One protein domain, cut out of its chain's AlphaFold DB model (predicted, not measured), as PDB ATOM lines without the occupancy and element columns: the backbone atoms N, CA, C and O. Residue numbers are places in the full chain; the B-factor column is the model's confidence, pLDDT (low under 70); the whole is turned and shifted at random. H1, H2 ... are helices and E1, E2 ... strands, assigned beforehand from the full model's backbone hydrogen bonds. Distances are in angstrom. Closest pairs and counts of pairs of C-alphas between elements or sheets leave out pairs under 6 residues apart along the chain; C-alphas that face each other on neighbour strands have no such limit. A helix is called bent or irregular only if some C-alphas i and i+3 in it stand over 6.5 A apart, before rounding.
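This is residues 69 to 190 of the 199 residues of an uncharacterized protein of Proteobacteria bacterium (UniProt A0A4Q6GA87). A twisted five-stranded antiparallel sheet has H2 and H3 crossing each other over one face, two layers in all; small H1 sits near one end of E2, and the long link between E1 and E2 reaches away at the opposite end. The 122 printed residues hold E1 E2 H1 H2 E3 E4 E5 H3 in chain order, sheet order E2 E1 E3 E4 E5, class mixed. The whole is compact, with a radius of gyration of the C-alphas of 15.3 A and spans of 50 by 34 by 25 A.

Find C-alpha 69 at (24.419, -96.932, 69.642), where E1, residues 69 to 77, begins and runs 21.1 A, bending by 79 degrees at residue 74. E2, 91 to 100, spans 24.1 A and bends by 65 degrees at residue 96. E3, 143 to 149, E4, 152 to 159, and E5, 163 to 165, form a meander, each strand the antiparallel neighbour of the one before. H1 is 101 to 107, H2 112 to 126, 21.8 A, and H3 171 to 188, 25.3 A, ending at C-alpha 188 (31.052, -103.063, 66.661). H2 is only just irregular, C-alphas 122 and 125 being 6.9 A apart; H3 is irregular, with 172 and 175 7.4 A apart.

Look for N 72 and O 97 at 2.9 A in hairpin E1 and E2, N 146 and O 71 at 2.8 A between E3 and E1, N 145 and O 157 at 2.9 A in hairpin E3 and E4, and N 164 and O 158 at 2.9 A in hairpin E4 and E5. H2, height 9.6 A, and H3, height 9.3 A, run across the strands. They touch at a steep tilt of 47 degrees, opposite ways, closest at C-alphas of Ala 119 and Asn 180, 4.6 A. H1 only grazes the sheet, with its residues 101 to 104; H2 touches H1 with residues 112 to 113 of H2 alone, the closest C-alphas being those of Val 104 and Leu 113, 6.0 A apart. Each O i to N i+4 pair is within hydrogen-bond range in H1, 9 of 11 in H2, 12 of 14 in H3.

C-alphas of Pro 86 and Ala 110 are farthest apart, 50.4 A. The printed part has no cut; links E1 to E2 and H2 to E3 are long. Confidence is under 70 at 76 to 92, 126, 128 to 142 and 158 to 173.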
ATOM      1  N   VAL A  69      24.249 -97.145  71.091       91.25
ATOM      2  CA  VAL A  69      24.419 -96.932  69.642       91.25
ATOM      3  C   VAL A  69      24.484 -98.234  68.862       91.25
ATOM      4  O   VAL A  69      24.019 -98.284  67.727       91.25
ATOM      5  N   LEU A  70      25.030 -99.294  69.462       89.81
ATOM      6  CA  LEU A  70      25.150-100.612  68.842       89.81
ATOM      7  C   LEU A  70      24.904-101.718  69.864       89.81
ATOM      8  O   LEU A  70      25.355-101.629  71.009       89.81
ATOM      9  N   GLN A  71      24.240-102.788  69.438       89.12
ATOM     10  CA  GLN A  71      24.065-103.997  70.235       89.12
ATOM     11  C   GLN A  71      24.258-105.254  69.413       89.12
ATOM     12  O   GLN A  71      23.711-105.397  68.323       89.12
ATOM     13  N   TRP A  72      24.971-106.201  70.008       84.75
ATOM     14  CA  TRP A  72      25.021-107.566  69.524       84.75
ATOM     15  C   TRP A  72      23.992-108.414  70.263       84.75
ATOM     16  O   TRP A  72      24.087-108.593  71.482       84.75
ATOM     17  N   ILE A  73      23.043-108.967  69.516       82.62
ATOM     18  CA  ILE A  73      21.976-109.833  70.024       82.62
ATOM     19  C   ILE A  73      22.163-111.232  69.445       82.62
ATOM     20  O   ILE A  73      22.477-111.392  68.272       82.62
ATOM     21  N   PHE A  74      22.000-112.259  70.268       78.56
ATOM     22  CA  PHE A  74      22.175-113.656  69.874       78.56
ATOM     23  C   PHE A  74      20.878-114.431  70.115       78.56
ATOM     24  O   PHE A  74      20.187-114.206  71.110       78.56
ATOM     25  N   GLY A  75      20.541-115.354  69.212       70.88
ATOM     26  CA  GLY A  75      19.388-116.247  69.368       70.88
ATOM     27  C   GLY A  75      18.016-115.561  69.342       70.88
ATOM     28  O   GLY A  75      17.067-116.110  69.903       70.88
ATOM     29  N   ARG A  76      17.898-114.365  68.745       66.19
ATOM     30  CA  ARG A  76      16.611-113.672  68.548       66.19
ATOM     31  C   ARG A  76      15.944-114.173  67.278       66.19
ATOM     32  O   ARG A  76      16.541-114.035  66.232       66.19
ATOM     33  N   TYR A  77      14.716-114.676  67.311       63.88
ATOM     34  CA  TYR A  77      13.961-114.949  66.082       63.88
ATOM     35  C   TYR A  77      12.543-114.400  66.173       63.88
ATOM     36  O   TYR A  77      11.903-114.462  67.221       63.88
ATOM     37  N   SER A  78      12.065-113.857  65.052       53.72
ATOM     38  CA  SER A  78      10.719-113.306  64.913       53.72
ATOM     39  C   SER A  78       9.960-114.048  63.821       53.72
ATOM     40  O   SER A  78      10.443-114.197  62.699       53.72
ATOM     41  N   THR A  79       8.752-114.480  64.155       51.47
ATOM     42  CA  THR A  79       7.822-115.206  63.275       51.47
ATOM     43  C   THR A  79       7.035-114.291  62.338       51.47
ATOM     44  O   THR A  79       6.342-114.771  61.448       51.47
ATOM     45  N   SER A  80       7.212-112.972  62.463       46.97
ATOM     46  CA  SER A  80       6.446-111.920  61.774       46.97
ATOM     47  C   SER A  80       6.423-111.967  60.235       46.97
ATOM     48  O   SER A  80       5.707-111.176  59.627       46.97
ATOM     49  N   SER A  81       7.171-112.859  59.576       43.47
ATOM     50  CA  SER A  81       7.168-113.000  58.110       43.47
ATOM     51  C   SER A  81       7.001-114.428  57.593       43.47
ATOM     52  O   SER A  81       7.238-114.659  56.410       43.47
ATOM     53  N   VAL A  82       6.689-115.396  58.453       45.16
ATOM     54  CA  VAL A  82       6.491-116.790  58.039       45.16
ATOM     55  C   VAL A  82       5.043-117.134  58.350       45.16
ATOM     56  O   VAL A  82       4.639-117.018  59.504       45.16
ATOM     57  N   GLU A  83       4.267-117.511  57.327       50.62
ATOM     58  CA  GLU A  83       2.961-118.162  57.502       50.62
ATOM     59  C   GLU A  83       3.052-119.149  58.667       50.62
ATOM     60  O   GLU A  83       3.943-120.000  58.685       50.62
ATOM     61  N   GLU A  84       2.191-118.939  59.662       42.44
ATOM     62  CA  GLU A  84       2.226-119.526  61.000       42.44
ATOM     63  C   GLU A  84       2.727-120.978  61.002       42.44
ATOM     64  O   GLU A  84       1.981-121.917  60.729       42.44
ATOM     65  N   ILE A  85       4.002-121.179  61.354       46.94
ATOM     66  CA  ILE A  85       4.464-122.481  61.831       46.94
ATOM     67  C   ILE A  85       4.081-122.517  63.317       46.94
ATOM     68  O   ILE A  85       4.698-121.796  64.104       46.94
ATOM     69  N   PRO A  86       3.092-123.331  63.729       46.34
ATOM     70  CA  PRO A  86       2.431-123.225  65.036       46.34
ATOM     71  C   PRO A  86       3.318-123.551  66.255       46.34
ATOM     72  O   PRO A  86       2.854-123.500  67.392       46.34
ATOM     73  N   GLU A  87       4.597-123.874  66.045       50.84
ATOM     74  CA  GLU A  87       5.520-124.346  67.085       50.84
ATOM     75  C   GLU A  87       6.737-123.432  67.307       50.84
ATOM     76  O   GLU A  87       7.480-123.626  68.269       50.84
ATOM     77  N   VAL A  88       6.943-122.411  66.470       52.75
ATOM     78  CA  VAL A  88       8.066-121.476  66.620       52.75
ATOM     79  C   VAL A  88       7.574-120.275  67.425       52.75
ATOM     80  O   VAL A  88       6.845-119.440  66.911       52.75
ATOM     81  N   ARG A  89       7.910-120.199  68.716       57.72
ATOM     82  CA  ARG A  89       7.519-119.075  69.589       57.72
ATOM     83  C   ARG A  89       8.552-117.970  69.516       57.72
ATOM     84  O   ARG A  89       9.690-118.259  69.836       57.72
ATOM     85  N   ASP A  90       8.167-116.733  69.207       61.31
ATOM     86  CA  ASP A  90       9.092-115.590  69.197       61.31
ATOM     87  C   ASP A  90      10.082-115.624  70.372       61.31
ATOM     88  O   ASP A  90       9.692-115.627  71.545       61.31
ATOM     89  N   GLN A  91      11.376-115.650  70.048       65.00
ATOM     90  CA  GLN A  91      12.436-115.581  71.042       65.00
ATOM     91  C   GLN A  91      13.096-114.211  70.931       65.00
ATOM     92  O   GLN A  91      13.653-113.892  69.879       65.00
ATOM     93  N   PRO A  92      13.090-113.394  71.997       67.44
ATOM     94  CA  PRO A  92      13.670-112.050  71.957       67.44
ATOM     95  C   PRO A  92      15.207-112.053  71.846       67.44
ATOM     96  O   PRO A  92      15.802-111.006  71.609       67.44
ATOM     97  N   GLY A  93      15.849-113.219  71.979       74.06
ATOM     98  CA  GLY A  93      17.301-113.366  72.042       74.06
ATOM     99  C   GLY A  93      17.886-112.845  73.351       74.06
ATOM    100  O   GLY A  93      17.162-112.499  74.285       74.06
ATOM    101  N   TYR A  94      19.211-112.816  73.432       81.75
ATOM    102  CA  TYR A  94      19.940-112.219  74.546       81.75
ATOM    103  C   TYR A  94      21.002-111.247  74.032       81.75
ATOM    104  O   TYR A  94      21.669-111.497  73.026       81.75
ATOM    105  N   VAL A  95      21.165-110.127  74.733       87.69
ATOM    106  CA  VAL A  95      22.183-109.121  74.417       87.69
ATOM    107  C   VAL A  95      23.537-109.629  74.910       87.69
ATOM    108  O   VAL A  95      23.739-109.809  76.110       87.69
ATOM    109  N   LYS A  96      24.475-109.872  73.992       85.19
ATOM    110  CA  LYS A  96      25.848-110.294  74.318       85.19
ATOM    111  C   LYS A  96      26.755-109.092  74.575       85.19
ATOM    112  O   LYS A  96      27.652-109.170  75.415       85.19
ATOM    113  N   CYS A  97      26.522-107.989  73.865       87.62
ATOM    114  CA  CYS A  97      27.211-106.726  74.098       87.62
ATOM    115  C   CYS A  97      26.327-105.521  73.762       87.62
ATOM    116  O   CYS A  97      25.562-105.565  72.799       87.62
ATOM    117  N   SER A  98      26.468-104.443  74.536       90.44
ATOM    118  CA  SER A  98      25.922-103.117  74.241       90.44
ATOM    119  C   SER A  98      27.039-102.087  74.255       90.44
ATOM    120  O   SER A  98      27.794-102.021  75.223       90.44
ATOM    121  N   ILE A  99      27.111-101.282  73.201       91.12
ATOM    122  CA  ILE A  99      28.044-100.169  73.067       91.12
ATOM    123  C   ILE A  99      27.249 -98.877  73.231       91.12
ATOM    124  O   ILE A  99      26.320 -98.601  72.469       91.12
ATOM    125  N   THR A 100      27.624 -98.086  74.229       91.69
ATOM    126  CA  THR A 100      27.059 -96.760  74.504       91.69
ATOM    127  C   THR A 100      27.928 -95.655  73.921       91.69
ATOM    128  O   THR A 100      29.133 -95.826  73.728       91.69
ATOM    129  N   GLU A 101      27.339 -94.486  73.682       88.50
ATOM    130  CA  GLU A 101      28.078 -93.317  73.186       88.50
ATOM    131  C   GLU A 101      29.248 -92.939  74.093       88.50
ATOM    132  O   GLU A 101      30.356 -92.693  73.626       88.50
ATOM    133  N   LYS A 102      29.025 -92.983  75.407       88.12
ATOM    134  CA  LYS A 102      30.032 -92.639  76.409       88.12
ATOM    135  C   LYS A 102      31.198 -93.628  76.433       88.12
ATOM    136  O   LYS A 102      32.329 -93.229  76.701       88.12
ATOM    137  N   GLN A 103      30.957 -94.910  76.146       87.81
ATOM    138  CA  GLN A 103      32.040 -95.883  75.962       87.81
ATOM    139  C   GLN A 103      32.863 -95.555  74.715       87.81
ATOM    140  O   GLN A 103      34.087 -95.550  74.783       87.81
ATOM    141  N   VAL A 104      32.214 -95.208  73.601       88.19
ATOM    142  CA  VAL A 104      32.911 -94.800  72.371       88.19
ATOM    143  C   VAL A 104      33.776 -93.562  72.620       88.19
ATOM    144  O   VAL A 104      34.955 -93.573  72.278       88.19
ATOM    145  N   GLU A 105      33.237 -92.532  73.275       89.25
ATOM    146  CA  GLU A 105      33.968 -91.296  73.603       89.25
ATOM    147  C   GLU A 105      35.176 -91.523  74.514       89.25
ATOM    148  O   GLU A 105      36.193 -90.847  74.376       89.25
ATOM    149  N   ARG A 106      35.067 -92.455  75.466       87.12
ATOM    150  CA  ARG A 106      36.136 -92.745  76.431       87.12
ATOM    151  C   ARG A 106      37.208 -93.679  75.885       87.12
ATOM    152  O   ARG A 106      38.352 -93.606  76.322       87.12
ATOM    153  N   THR A 107      36.829 -94.610  75.016       86.38
ATOM    154  CA  THR A 107      37.692 -95.725  74.604       86.38
ATOM    155  C   THR A 107      38.307 -95.514  73.225       86.38
ATOM    156  O   THR A 107      39.415 -95.999  72.985       86.38
ATOM    157  N   LEU A 108      37.621 -94.807  72.324       88.88
ATOM    158  CA  LEU A 108      38.117 -94.518  70.979       88.88
ATOM    159  C   LEU A 108      38.720 -93.113  70.883       88.88
ATOM    160  O   LEU A 108      38.680 -92.315  71.817       88.88
ATOM    161  N   ALA A 109      39.309 -92.815  69.725       87.19
ATOM    162  CA  ALA A 109      39.844 -91.493  69.441       87.19
ATOM    163  C   ALA A 109      38.731 -90.430  69.364       87.19
ATOM    164  O   ALA A 109      37.577 -90.710  69.027       87.19
ATOM    165  N   ALA A 110      39.102 -89.177  69.630       85.31
ATOM    166  CA  ALA A 110      38.192 -88.047  69.487       85.31
ATOM    167  C   ALA A 110      37.604 -87.986  68.063       85.31
ATOM    168  O   ALA A 110      38.319 -88.129  67.072       85.31
ATOM    169  N   GLY A 111      36.290 -87.766  67.967       86.00
ATOM    170  CA  GLY A 111      35.562 -87.705  66.695       86.00
ATOM    171  C   GLY A 111      35.061 -89.051  66.159       86.00
ATOM    172  O   GLY A 111      34.232 -89.049  65.252       86.00
ATOM    173  N   GLU A 112      35.465 -90.191  66.731       88.06
ATOM    174  CA  GLU A 112      34.964 -91.508  66.301       88.06
ATOM    175  C   GLU A 112      33.463 -91.682  66.564       88.06
ATOM    176  O   GLU A 112      32.762 -92.258  65.737       88.06
ATOM    177  N   LEU A 113      32.928 -91.098  67.643       89.12
ATOM    178  CA  LEU A 113      31.479 -91.089  67.875       89.12
ATOM    179  C   LEU A 113      30.719 -90.342  66.765       89.12
ATOM    180  O   LEU A 113      29.650 -90.780  66.344       89.12
ATOM    181  N   VAL A 114      31.262 -89.220  66.284       89.81
ATOM    182  CA  VAL A 114      30.635 -88.437  65.208       89.81
ATOM    183  C   VAL A 114      30.632 -89.253  63.920       89.81
ATOM    184  O   VAL A 114      29.573 -89.452  63.333       89.81
ATOM    185  N   LYS A 115      31.783 -89.829  63.551       89.12
ATOM    186  CA  LYS A 115      31.897 -90.718  62.384       89.12
ATOM    187  C   LYS A 115      30.943 -91.905  62.467       89.12
ATOM    188  O   LYS A 115      30.314 -92.248  61.472       89.12
ATOM    189  N   LEU A 116      30.819 -92.520  63.644       90.00
ATOM    190  CA  LEU A 116      29.905 -93.634  63.870       90.00
ATOM    191  C   LEU A 116      28.448 -93.215  63.653       90.00
ATOM    192  O   LEU A 116      27.725 -93.894  62.930       90.00
ATOM    193  N   ARG A 117      28.014 -92.095  64.243       89.19
ATOM    194  CA  ARG A 117      26.647 -91.583  64.063       89.19
ATOM    195  C   ARG A 117      26.357 -91.250  62.604       89.19
ATOM    196  O   ARG A 117      25.287 -91.601  62.110       89.19
ATOM    197  N   ASP A 118      27.298 -90.610  61.920       87.88
ATOM    198  CA  ASP A 118      27.153 -90.259  60.508       87.88
ATOM    199  C   ASP A 118      27.066 -91.516  59.634       87.88
ATOM    200  O   ASP A 118      26.196 -91.607  58.767       87.88
ATOM    201  N   ALA A 119      27.888 -92.530  59.918       85.31
ATOM    202  CA  ALA A 119      27.845 -93.814  59.229       85.31
ATOM    203  C   ALA A 119      26.516 -94.555  59.463       85.31
ATOM    204  O   ALA A 119      25.906 -95.033  58.508       85.31
ATOM    205  N   ILE A 120      26.019 -94.602  60.706       84.75
ATOM    206  CA  ILE A 120      24.719 -95.204  61.045       84.75
ATOM    207  C   ILE A 120      23.580 -94.472  60.314       84.75
ATOM    208  O   ILE A 120      22.737 -95.115  59.688       84.75
ATOM    209  N   LYS A 121      23.574 -93.133  60.325       87.38
ATOM    210  CA  LYS A 121      22.577 -92.322  59.604       87.38
ATOM    211  C   LYS A 121      22.614 -92.563  58.099       87.38
ATOM    212  O   LYS A 121      21.561 -92.663  57.477       87.38
ATOM    213  N   ALA A 122      23.804 -92.691  57.519       82.62
ATOM    214  CA  ALA A 122      23.968 -92.988  56.102       82.62
ATOM    215  C   ALA A 122      23.489 -94.403  55.729       82.62
ATOM    216  O   ALA A 122      23.109 -94.628  54.581       82.62
ATOM    217  N   LEU A 123      23.484 -95.345  56.680       79.88
ATOM    218  CA  LEU A 123      22.995 -96.709  56.469       79.88
ATOM    219  C   LEU A 123      21.477 -96.855  56.648       79.88
ATOM    220  O   LEU A 123      20.886 -97.753  56.050       79.88
ATOM    221  N   LEU A 124      20.833 -95.966  57.411       82.31
ATOM    222  CA  LEU A 124      19.397 -96.022  57.711       82.31
ATOM    223  C   LEU A 124      18.482 -96.139  56.467       82.31
ATOM    224  O   LEU A 124      17.540 -96.933  56.513       82.31
ATOM    225  N   PRO A 125      18.729 -95.441  55.336       80.31
ATOM    226  CA  PRO A 125      17.927 -95.606  54.119       80.31
ATOM    227  C   PRO A 125      17.954 -97.028  53.540       80.31
ATOM    228  O   PRO A 125      17.054 -97.403  52.793       80.31
ATOM    229  N   PHE A 126      18.964 -97.831  53.889       69.69
ATOM    230  CA  PHE A 126      19.126 -99.214  53.442       69.69
ATOM    231  C   PHE A 126      18.567-100.238  54.437       69.69
ATOM    232  O   PHE A 126      18.724-101.433  54.218       69.69
ATOM    233  N   LYS A 127      17.874 -99.816  55.503       70.94
ATOM    234  CA  LYS A 127      17.315-100.738  56.510       70.94
ATOM    235  C   LYS A 127      16.382-101.813  55.929       70.94
ATOM    236  O   LYS A 127      16.302-102.904  56.471       70.94
ATOM    237  N   GLU A 128      15.704-101.513  54.818       62.25
ATOM    238  CA  GLU A 128      14.808-102.446  54.114       62.25
ATOM    239  C   GLU A 128      15.518-103.204  52.972       62.25
ATOM    240  O   GLU A 128      14.919-104.055  52.311       62.25
ATOM    241  N   SER A 129      16.796-102.902  52.688       60.28
ATOM    242  CA  SER A 129      17.569-103.584  51.639       60.28
ATOM    243  C   SER A 129      18.072-104.962  52.071       60.28
ATOM    244  O   SER A 129      18.535-105.738  51.231       60.28
ATOM    245  N   THR A 130      17.915-105.310  53.354       55.38
ATOM    246  CA  THR A 130      18.056-106.662  53.904       55.38
ATOM    247  C   THR A 130      16.912-107.536  53.380       55.38
ATOM    248  O   THR A 130      16.008-107.953  54.102       55.38
ATOM    249  N   ARG A 131      16.907-107.812  52.071       43.59
ATOM    250  CA  ARG A 131      15.962-108.757  51.482       43.59
ATOM    251  C   ARG A 131      16.217-110.126  52.100       43.59
ATOM    252  O   ARG A 131      17.175-110.813  51.752       43.59
ATOM    253  N   ARG A 132      15.329-110.506  53.022       44.50
ATOM    254  CA  ARG A 132      15.178-111.867  53.532       44.50
ATOM    255  C   ARG A 132      15.078-112.792  52.326       44.50
ATOM    256  O   ARG A 132      14.181-112.648  51.496       44.50
ATOM    257  N   ASN A 133      16.023-113.715  52.198       34.41
ATOM    258  CA  ASN A 133      15.924-114.755  51.190       34.41
ATOM    259  C   ASN A 133      14.709-115.631  51.546       34.41
ATOM    260  O   ASN A 133      14.739-116.354  52.539       34.41
ATOM    261  N   LEU A 134      13.636-115.535  50.752       33.22
ATOM    262  CA  LEU A 134      12.346-116.212  50.969       33.22
ATOM    263  C   LEU A 134      12.442-117.752  50.956       33.22
ATOM    264  O   LEU A 134      11.485-118.425  51.326       33.22
ATOM    265  N   TYR A 135      13.590-118.319  50.572       29.31
ATOM    266  CA  TYR A 135      13.848-119.762  50.621       29.31
ATOM    267  C   TYR A 135      14.537-120.238  51.913       29.31
ATOM    268  O   TYR A 135      14.719-121.444  52.090       29.31
ATOM    269  N   PHE A 136      14.900-119.343  52.837       40.91
ATOM    270  CA  PHE A 136      15.539-119.727  54.099       40.91
ATOM    271  C   PHE A 136      14.497-120.065  55.172       40.91
ATOM    272  O   PHE A 136      14.039-119.218  55.936       40.91
ATOM    273  N   ARG A 137      14.122-121.346  55.222       32.34
ATOM    274  CA  ARG A 137      13.321-121.929  56.305       32.34
ATOM    275  C   ARG A 137      14.125-121.894  57.610       32.34
ATOM    276  O   ARG A 137      15.203-122.471  57.652       32.34
ATOM    277  N   ALA A 138      13.588-121.223  58.633       41.03
ATOM    278  CA  ALA A 138      13.937-121.322  60.057       41.03
ATOM    279  C   ALA A 138      15.369-121.811  60.366       41.03
ATOM    280  O   ALA A 138      15.567-122.920  60.860       41.03
ATOM    281  N   VAL A 139      16.375-120.979  60.098       41.50
ATOM    282  CA  VAL A 139      17.706-121.174  60.686       41.50
ATOM    283  C   VAL A 139      17.787-120.244  61.884       41.50
ATOM    284  O   VAL A 139      17.455-119.069  61.768       41.50
ATOM    285  N   ILE A 140      18.181-120.771  63.041       50.03
ATOM    286  CA  ILE A 140      18.394-119.981  64.258       50.03
ATOM    287  C   ILE A 140      19.439-118.903  63.918       50.03
ATOM    288  O   ILE A 140      20.570-119.268  63.577       50.03
ATOM    289  N   PRO A 141      19.101-117.602  63.952       55.38
ATOM    290  CA  PRO A 141      20.098-116.556  63.780       55.38
ATOM    291  C   PRO A 141      21.092-116.670  64.928       55.38
ATOM    292  O   PRO A 141      20.733-116.686  66.110       55.38
ATOM    293  N   SER A 142      22.359-116.829  64.564       57.81
ATOM    294  CA  SER A 142      23.429-116.985  65.537       57.81
ATOM    295  C   SER A 142      23.777-115.632  66.141       57.81
ATOM    296  O   SER A 142      24.112-115.592  67.320       57.81
ATOM    297  N   ARG A 143      23.652-114.536  65.374       74.06
ATOM    298  CA  ARG A 143      24.002-113.184  65.821       74.06
ATOM    299  C   ARG A 143      23.387-112.081  64.943       74.06
ATOM    300  O   ARG A 143      23.449-112.162  63.721       74.06
ATOM    301  N   GLU A 144      22.900-111.017  65.571       77.88
ATOM    302  CA  GLU A 144      22.405-109.779  64.955       77.88
ATOM    303  C   GLU A 144      23.186-108.571  65.479       77.88
ATOM    304  O   GLU A 144      23.391-108.454  66.691       77.88
ATOM    305  N   LEU A 145      23.583-107.663  64.584       81.88
ATOM    306  CA  LEU A 145      24.041-106.321  64.952       81.88
ATOM    307  C   LEU A 145      22.896-105.335  64.763       81.88
ATOM    308  O   LEU A 145      22.482-105.071  63.632       81.88
ATOM    309  N   ILE A 146      22.426-104.764  65.863       83.56
ATOM    310  CA  ILE A 146      21.403-103.724  65.876       83.56
ATOM    311  C   ILE A 146      22.075-102.373  66.089       83.56
ATOM    312  O   ILE A 146      22.866-102.215  67.019       83.56
ATOM    313  N   ALA A 147      21.749-101.399  65.243       85.12
ATOM    314  CA  ALA A 147      22.126-100.005  65.431       85.12
ATOM    315  C   ALA A 147      20.937 -99.172  65.900       85.12
ATOM    316  O   ALA A 147      19.792 -99.438  65.531       85.12
ATOM    317  N   TYR A 148      21.238 -98.144  66.690       85.94
ATOM    318  CA  TYR A 148      20.258 -97.227  67.253       85.94
ATOM    319  C   TYR A 148      20.537 -95.803  66.786       85.94
ATOM    320  O   TYR A 148      21.640 -95.282  66.958       85.94
ATOM    321  N   VAL A 149      19.527 -95.160  66.204       83.12
ATOM    322  CA  VAL A 149      19.599 -93.763  65.766       83.12
ATOM    323  C   VAL A 149      18.263 -93.080  65.998       83.12
ATOM    324  O   VAL A 149      17.223 -93.618  65.635       83.12
ATOM    325  N   ASP A 150      18.281 -91.918  66.651       79.31
ATOM    326  CA  ASP A 150      17.082 -91.115  66.931       79.31
ATOM    327  C   ASP A 150      15.928 -91.923  67.581       79.31
ATOM    328  O   ASP A 150      14.749 -91.685  67.330       79.31
ATOM    329  N   GLY A 151      16.276 -92.909  68.421       70.88
ATOM    330  CA  GLY A 151      15.321 -93.794  69.101       70.88
ATOM    331  C   GLY A 151      14.769 -94.946  68.252       70.88
ATOM    332  O   GLY A 151      13.885 -95.663  68.716       70.88
ATOM    333  N   GLN A 152      15.275 -95.143  67.034       73.88
ATOM    334  CA  GLN A 152      14.907 -96.249  66.149       73.88
ATOM    335  C   GLN A 152      15.994 -97.325  66.133       73.88
ATOM    336  O   GLN A 152      17.175 -97.004  65.999       73.88
ATOM    337  N   GLU A 153      15.586 -98.592  66.229       80.00
ATOM    338  CA  GLU A 153      16.452 -99.745  65.974       80.00
ATOM    339  C   GLU A 153      16.418-100.128  64.489       80.00
ATOM    340  O   GLU A 153      15.361-100.093  63.853       80.00
ATOM    341  N   PHE A 154      17.559-100.518  63.925       79.06
ATOM    342  CA  PHE A 154      17.595-101.208  62.637       79.06
ATOM    343  C   PHE A 154      18.742-102.215  62.562       79.06
ATOM    344  O   PHE A 154      19.766-102.096  63.238       79.06
ATOM    345  N   LEU A 155      18.547-103.232  61.727       73.81
ATOM    346  CA  LEU A 155      19.467-104.348  61.553       73.81
ATOM    347  C   LEU A 155      20.599-103.967  60.590       73.81
ATOM    348  O   LEU A 155      20.348-103.643  59.429       73.81
ATOM    349  N   VAL A 156      21.844-104.024  61.068       76.31
ATOM    350  CA  VAL A 156      23.056-103.757  60.270       76.31
ATOM    351  C   VAL A 156      23.649-105.049  59.713       76.31
ATOM    352  O   VAL A 156      24.028-105.112  58.545       76.31
ATOM    353  N   GLU A 157      23.711-106.096  60.535       70.50
ATOM    354  CA  GLU A 157      24.204-107.417  60.138       70.50
ATOM    355  C   GLU A 157      23.296-108.507  60.694       70.50
ATOM    356  O   GLU A 157      22.913-108.466  61.865       70.50
ATOM    357  N   LEU A 158      23.030-109.516  59.862       59.75
ATOM    358  CA  LEU A 158      22.339-110.736  60.242       59.75
ATOM    359  C   LEU A 158      23.214-111.947  59.905       59.75
ATOM    360  O   LEU A 158      23.418-112.288  58.741       59.75
ATOM    361  N   SER A 159      23.729-112.633  60.918       55.12
ATOM    362  CA  SER A 159      24.490-113.865  60.723       55.12
ATOM    363  C   SER A 159      23.627-115.065  61.103       55.12
ATOM    364  O   SER A 159      23.195-115.204  62.250       55.12
ATOM    365  N   PHE A 160      23.361-115.943  60.135       54.03
ATOM    366  CA  PHE A 160      22.961-117.320  60.416       54.03
ATOM    367  C   PHE A 160      24.215-118.200  60.378       54.03
ATOM    368  O   PHE A 160      25.319-117.731  60.109       54.03
ATOM    369  N   GLN A 161      24.065-119.517  60.519       44.75
ATOM    370  CA  GLN A 161      25.127-120.437  60.075       44.75
ATOM    371  C   GLN A 161      25.492-120.269  58.571       44.75
ATOM    372  O   GLN A 161      26.464-120.862  58.114       44.75
ATOM    373  N   ALA A 162      24.776-119.412  57.824       33.94
ATOM    374  CA  ALA A 162      25.215-118.745  56.598       33.94
ATOM    375  C   ALA A 162      24.981-117.213  56.704       33.94
ATOM    376  O   ALA A 162      23.930-116.761  57.152       33.94
ATOM    377  N   GLN A 163      25.968-116.404  56.324       41.12
ATOM    378  CA  GLN A 163      26.019-114.953  56.569       41.12
ATOM    379  C   GLN A 163      25.075-114.161  55.630       41.12
ATOM    380  O   GLN A 163      25.097-114.387  54.421       41.12
ATOM    381  N   VAL A 164      24.274-113.216  56.150       51.16
ATOM    382  CA  VAL A 164      23.439-112.279  55.364       51.16
ATOM    383  C   VAL A 164      23.861-110.840  55.685       51.16
ATOM    384  O   VAL A 164      23.600-110.310  56.763       51.16
ATOM    385  N   VAL A 165      24.529-110.190  54.733       54.88
ATOM    386  CA  VAL A 165      25.042-108.817  54.878       54.88
ATOM    387  C   VAL A 165      24.163-107.856  54.073       54.88
ATOM    388  O   VAL A 165      23.719-108.200  52.973       54.88
ATOM    389  N   LEU A 166      23.910-106.650  54.602       58.78
ATOM    390  CA  LEU A 166      23.263-105.569  53.851       58.78
ATOM    391  C   LEU A 166      23.964-105.397  52.493       58.78
ATOM    392  O   LEU A 166      25.181-105.231  52.417       58.78
ATOM    393  N   THR A 167      23.190-105.465  51.414       60.16
ATOM    394  CA  THR A 167      23.715-105.378  50.049       60.16
ATOM    395  C   THR A 167      23.418-103.980  49.495       60.16
ATOM    396  O   THR A 167      22.291-103.497  49.664       60.16
ATOM    397  N   PRO A 168      24.389-103.298  48.855       63.84
ATOM    398  CA  PRO A 168      24.154-101.977  48.285       63.84
ATOM    399  C   PRO A 168      23.105-102.054  47.161       63.84
ATOM    400  O   PRO A 168      23.152-102.980  46.348       63.84
ATOM    401  N   PRO A 169      22.161-101.100  47.069       61.25
ATOM    402  CA  PRO A 169      21.083-101.151  46.080       61.25
ATOM    403  C   PRO A 169      21.499-100.714  44.666       61.25
ATOM    404  O   PRO A 169      20.748-100.959  43.723       61.25
ATOM    405  N   SER A 170      22.664-100.078  44.488       64.81
ATOM    406  CA  SER A 170      23.204 -99.713  43.171       64.81
ATOM    407  C   SER A 170      24.740 -99.627  43.180       64.81
ATOM    408  O   SER A 170      25.327 -99.331  44.225       64.81
ATOM    409  N   PRO A 171      25.420 -99.838  42.035       66.31
ATOM    410  CA  PRO A 171      26.877 -99.695  41.939       66.31
ATOM    411  C   PRO A 171      27.358 -98.280  42.291       66.31
ATOM    412  O   PRO A 171      28.424 -98.127  42.881       66.31
ATOM    413  N   ASP A 172      26.535 -97.261  42.035       69.12
ATOM    414  CA  ASP A 172      26.868 -95.857  42.305       69.12
ATOM    415  C   ASP A 172      26.911 -95.531  43.808       69.12
ATOM    416  O   ASP A 172      27.576 -94.585  44.229       69.12
ATOM    417  N   THR A 173      26.231 -96.330  44.640       68.62
ATOM    418  CA  THR A 173      26.195 -96.160  46.105       68.62
ATOM    419  C   THR A 173      27.095 -97.148  46.850       68.62
ATOM    420  O   THR A 173      27.333 -96.976  48.047       68.62
ATOM    421  N   ALA A 174      27.662 -98.135  46.148       71.44
ATOM    422  CA  ALA A 174      28.411 -99.242  46.736       71.44
ATOM    423  C   ALA A 174      29.651 -98.794  47.527       71.44
ATOM    424  O   ALA A 174      29.878 -99.286  48.630       71.44
ATOM    425  N   SER A 175      30.424 -97.833  47.013       72.88
ATOM    426  CA  SER A 175      31.654 -97.371  47.675       72.88
ATOM    427  C   SER A 175      31.373 -96.607  48.973       72.88
ATOM    428  O   SER A 175      32.019 -96.847  49.990       72.88
ATOM    429  N   SER A 176      30.385 -95.704  48.969       76.31
ATOM    430  CA  SER A 176      29.994 -94.958  50.176       76.31
ATOM    431  C   SER A 176      29.346 -95.880  51.210       76.31
ATOM    432  O   SER A 176      29.676 -95.814  52.393       76.31
ATOM    433  N   PHE A 177      28.494 -96.799  50.754       77.62
ATOM    434  CA  PHE A 177      27.892 -97.830  51.587       77.62
ATOM    435  C   PHE A 177      28.952 -98.707  52.274       77.62
ATOM    436  O   PHE A 177      28.917 -98.861  53.492       77.62
ATOM    437  N   ALA A 178      29.929 -99.222  51.520       75.50
ATOM    438  CA  ALA A 178      30.995-100.068  52.056       75.50
ATOM    439  C   ALA A 178      31.861 -99.328  53.086       75.50
ATOM    440  O   ALA A 178      32.200 -99.893  54.125       75.50
ATOM    441  N   ASN A 179      32.166 -98.051  52.838       79.75
ATOM    442  CA  ASN A 179      32.918 -97.224  53.779       79.75
ATOM    443  C   ASN A 179      32.149 -97.016  55.094       79.75
ATOM    444  O   ASN A 179      32.712 -97.213  56.169       79.75
ATOM    445  N   ASN A 180      30.857 -96.680  55.023       81.56
ATOM    446  CA  ASN A 180      30.024 -96.484  56.212       81.56
ATOM    447  C   ASN A 180      29.810 -97.793  56.986       81.56
ATOM    448  O   ASN A 180      29.925 -97.815  58.211       81.56
ATOM    449  N   LEU A 181      29.576 -98.902  56.281       81.62
ATOM    450  CA  LEU A 181      29.475-100.221  56.901       81.62
ATOM    451  C   LEU A 181      30.785-100.606  57.594       81.62
ATOM    452  O   LEU A 181      30.752-101.098  58.716       81.62
ATOM    453  N   SER A 182      31.939-100.327  56.981       80.94
ATOM    454  CA  SER A 182      33.239-100.588  57.604       80.94
ATOM    455  C   SER A 182      33.418 -99.810  58.908       80.94
ATOM    456  O   SER A 182      33.851-100.402  59.892       80.94
ATOM    457  N   VAL A 183      33.033 -98.530  58.963       85.62
ATOM    458  CA  VAL A 183      33.085 -97.737  60.207       85.62
ATOM    459  C   VAL A 183      32.245 -98.390  61.306       85.62
ATOM    460  O   VAL A 183      32.749 -98.615  62.407       85.62
ATOM    461  N   VAL A 184      30.995 -98.754  61.003       83.62
ATOM    462  CA  VAL A 184      30.100 -99.396  61.978       83.62
ATOM    463  C   VAL A 184      30.655-100.742  62.439       83.62
ATOM    464  O   VAL A 184      30.705-101.008  63.639       83.62
ATOM    465  N   MET A 185      31.133-101.571  61.512       83.56
ATOM    466  CA  MET A 185      31.677-102.894  61.817       83.56
ATOM    467  C   MET A 185      32.990-102.836  62.600       83.56
ATOM    468  O   MET A 185      33.213-103.683  63.465       83.56
ATOM    469  N   ASN A 186      33.844-101.843  62.349       86.25
ATOM    470  CA  ASN A 186      35.084-101.657  63.100       86.25
ATOM    471  C   ASN A 186      34.793-101.306  64.562       86.25
ATOM    472  O   ASN A 186      35.387-101.897  65.459       86.25
ATOM    473  N   VAL A 187      33.836-100.406  64.813       86.38
ATOM    474  CA  VAL A 187      33.422-100.068  66.184       86.38
ATOM    475  C   VAL A 187      32.706-101.246  66.850       86.38
ATOM    476  O   VAL A 187      32.996-101.564  68.000       86.38
ATOM    477  N   ALA A 188      31.812-101.931  66.132       84.00
ATOM    478  CA  ALA A 188      31.052-103.063  66.661       84.00
ATOM    479  C   ALA A 188      31.937-104.247  67.090       84.00
ATOM    480  O   ALA A 188      31.562-104.988  67.997       84.00
ATOM    481  N   ASN A 189      33.086-104.440  66.434       83.31
ATOM    482  CA  ASN A 189      34.029-105.524  66.720       83.31
ATOM    483  C   ASN A 189      35.246-105.074  67.546       83.31
ATOM    484  O   ASN A 189      36.159-105.870  67.764       83.31
ATOM    485  N   GLU A 190      35.282-103.827  68.021       85.38
ATOM    486  CA  GLU A 190      36.350-103.367  68.903       85.38
ATOM    487  C   GLU A 190      36.253-104.092  70.253       85.38
ATOM    488  O   GLU A 190      35.326-103.893  71.043       85.38
TER     489      GLU A 190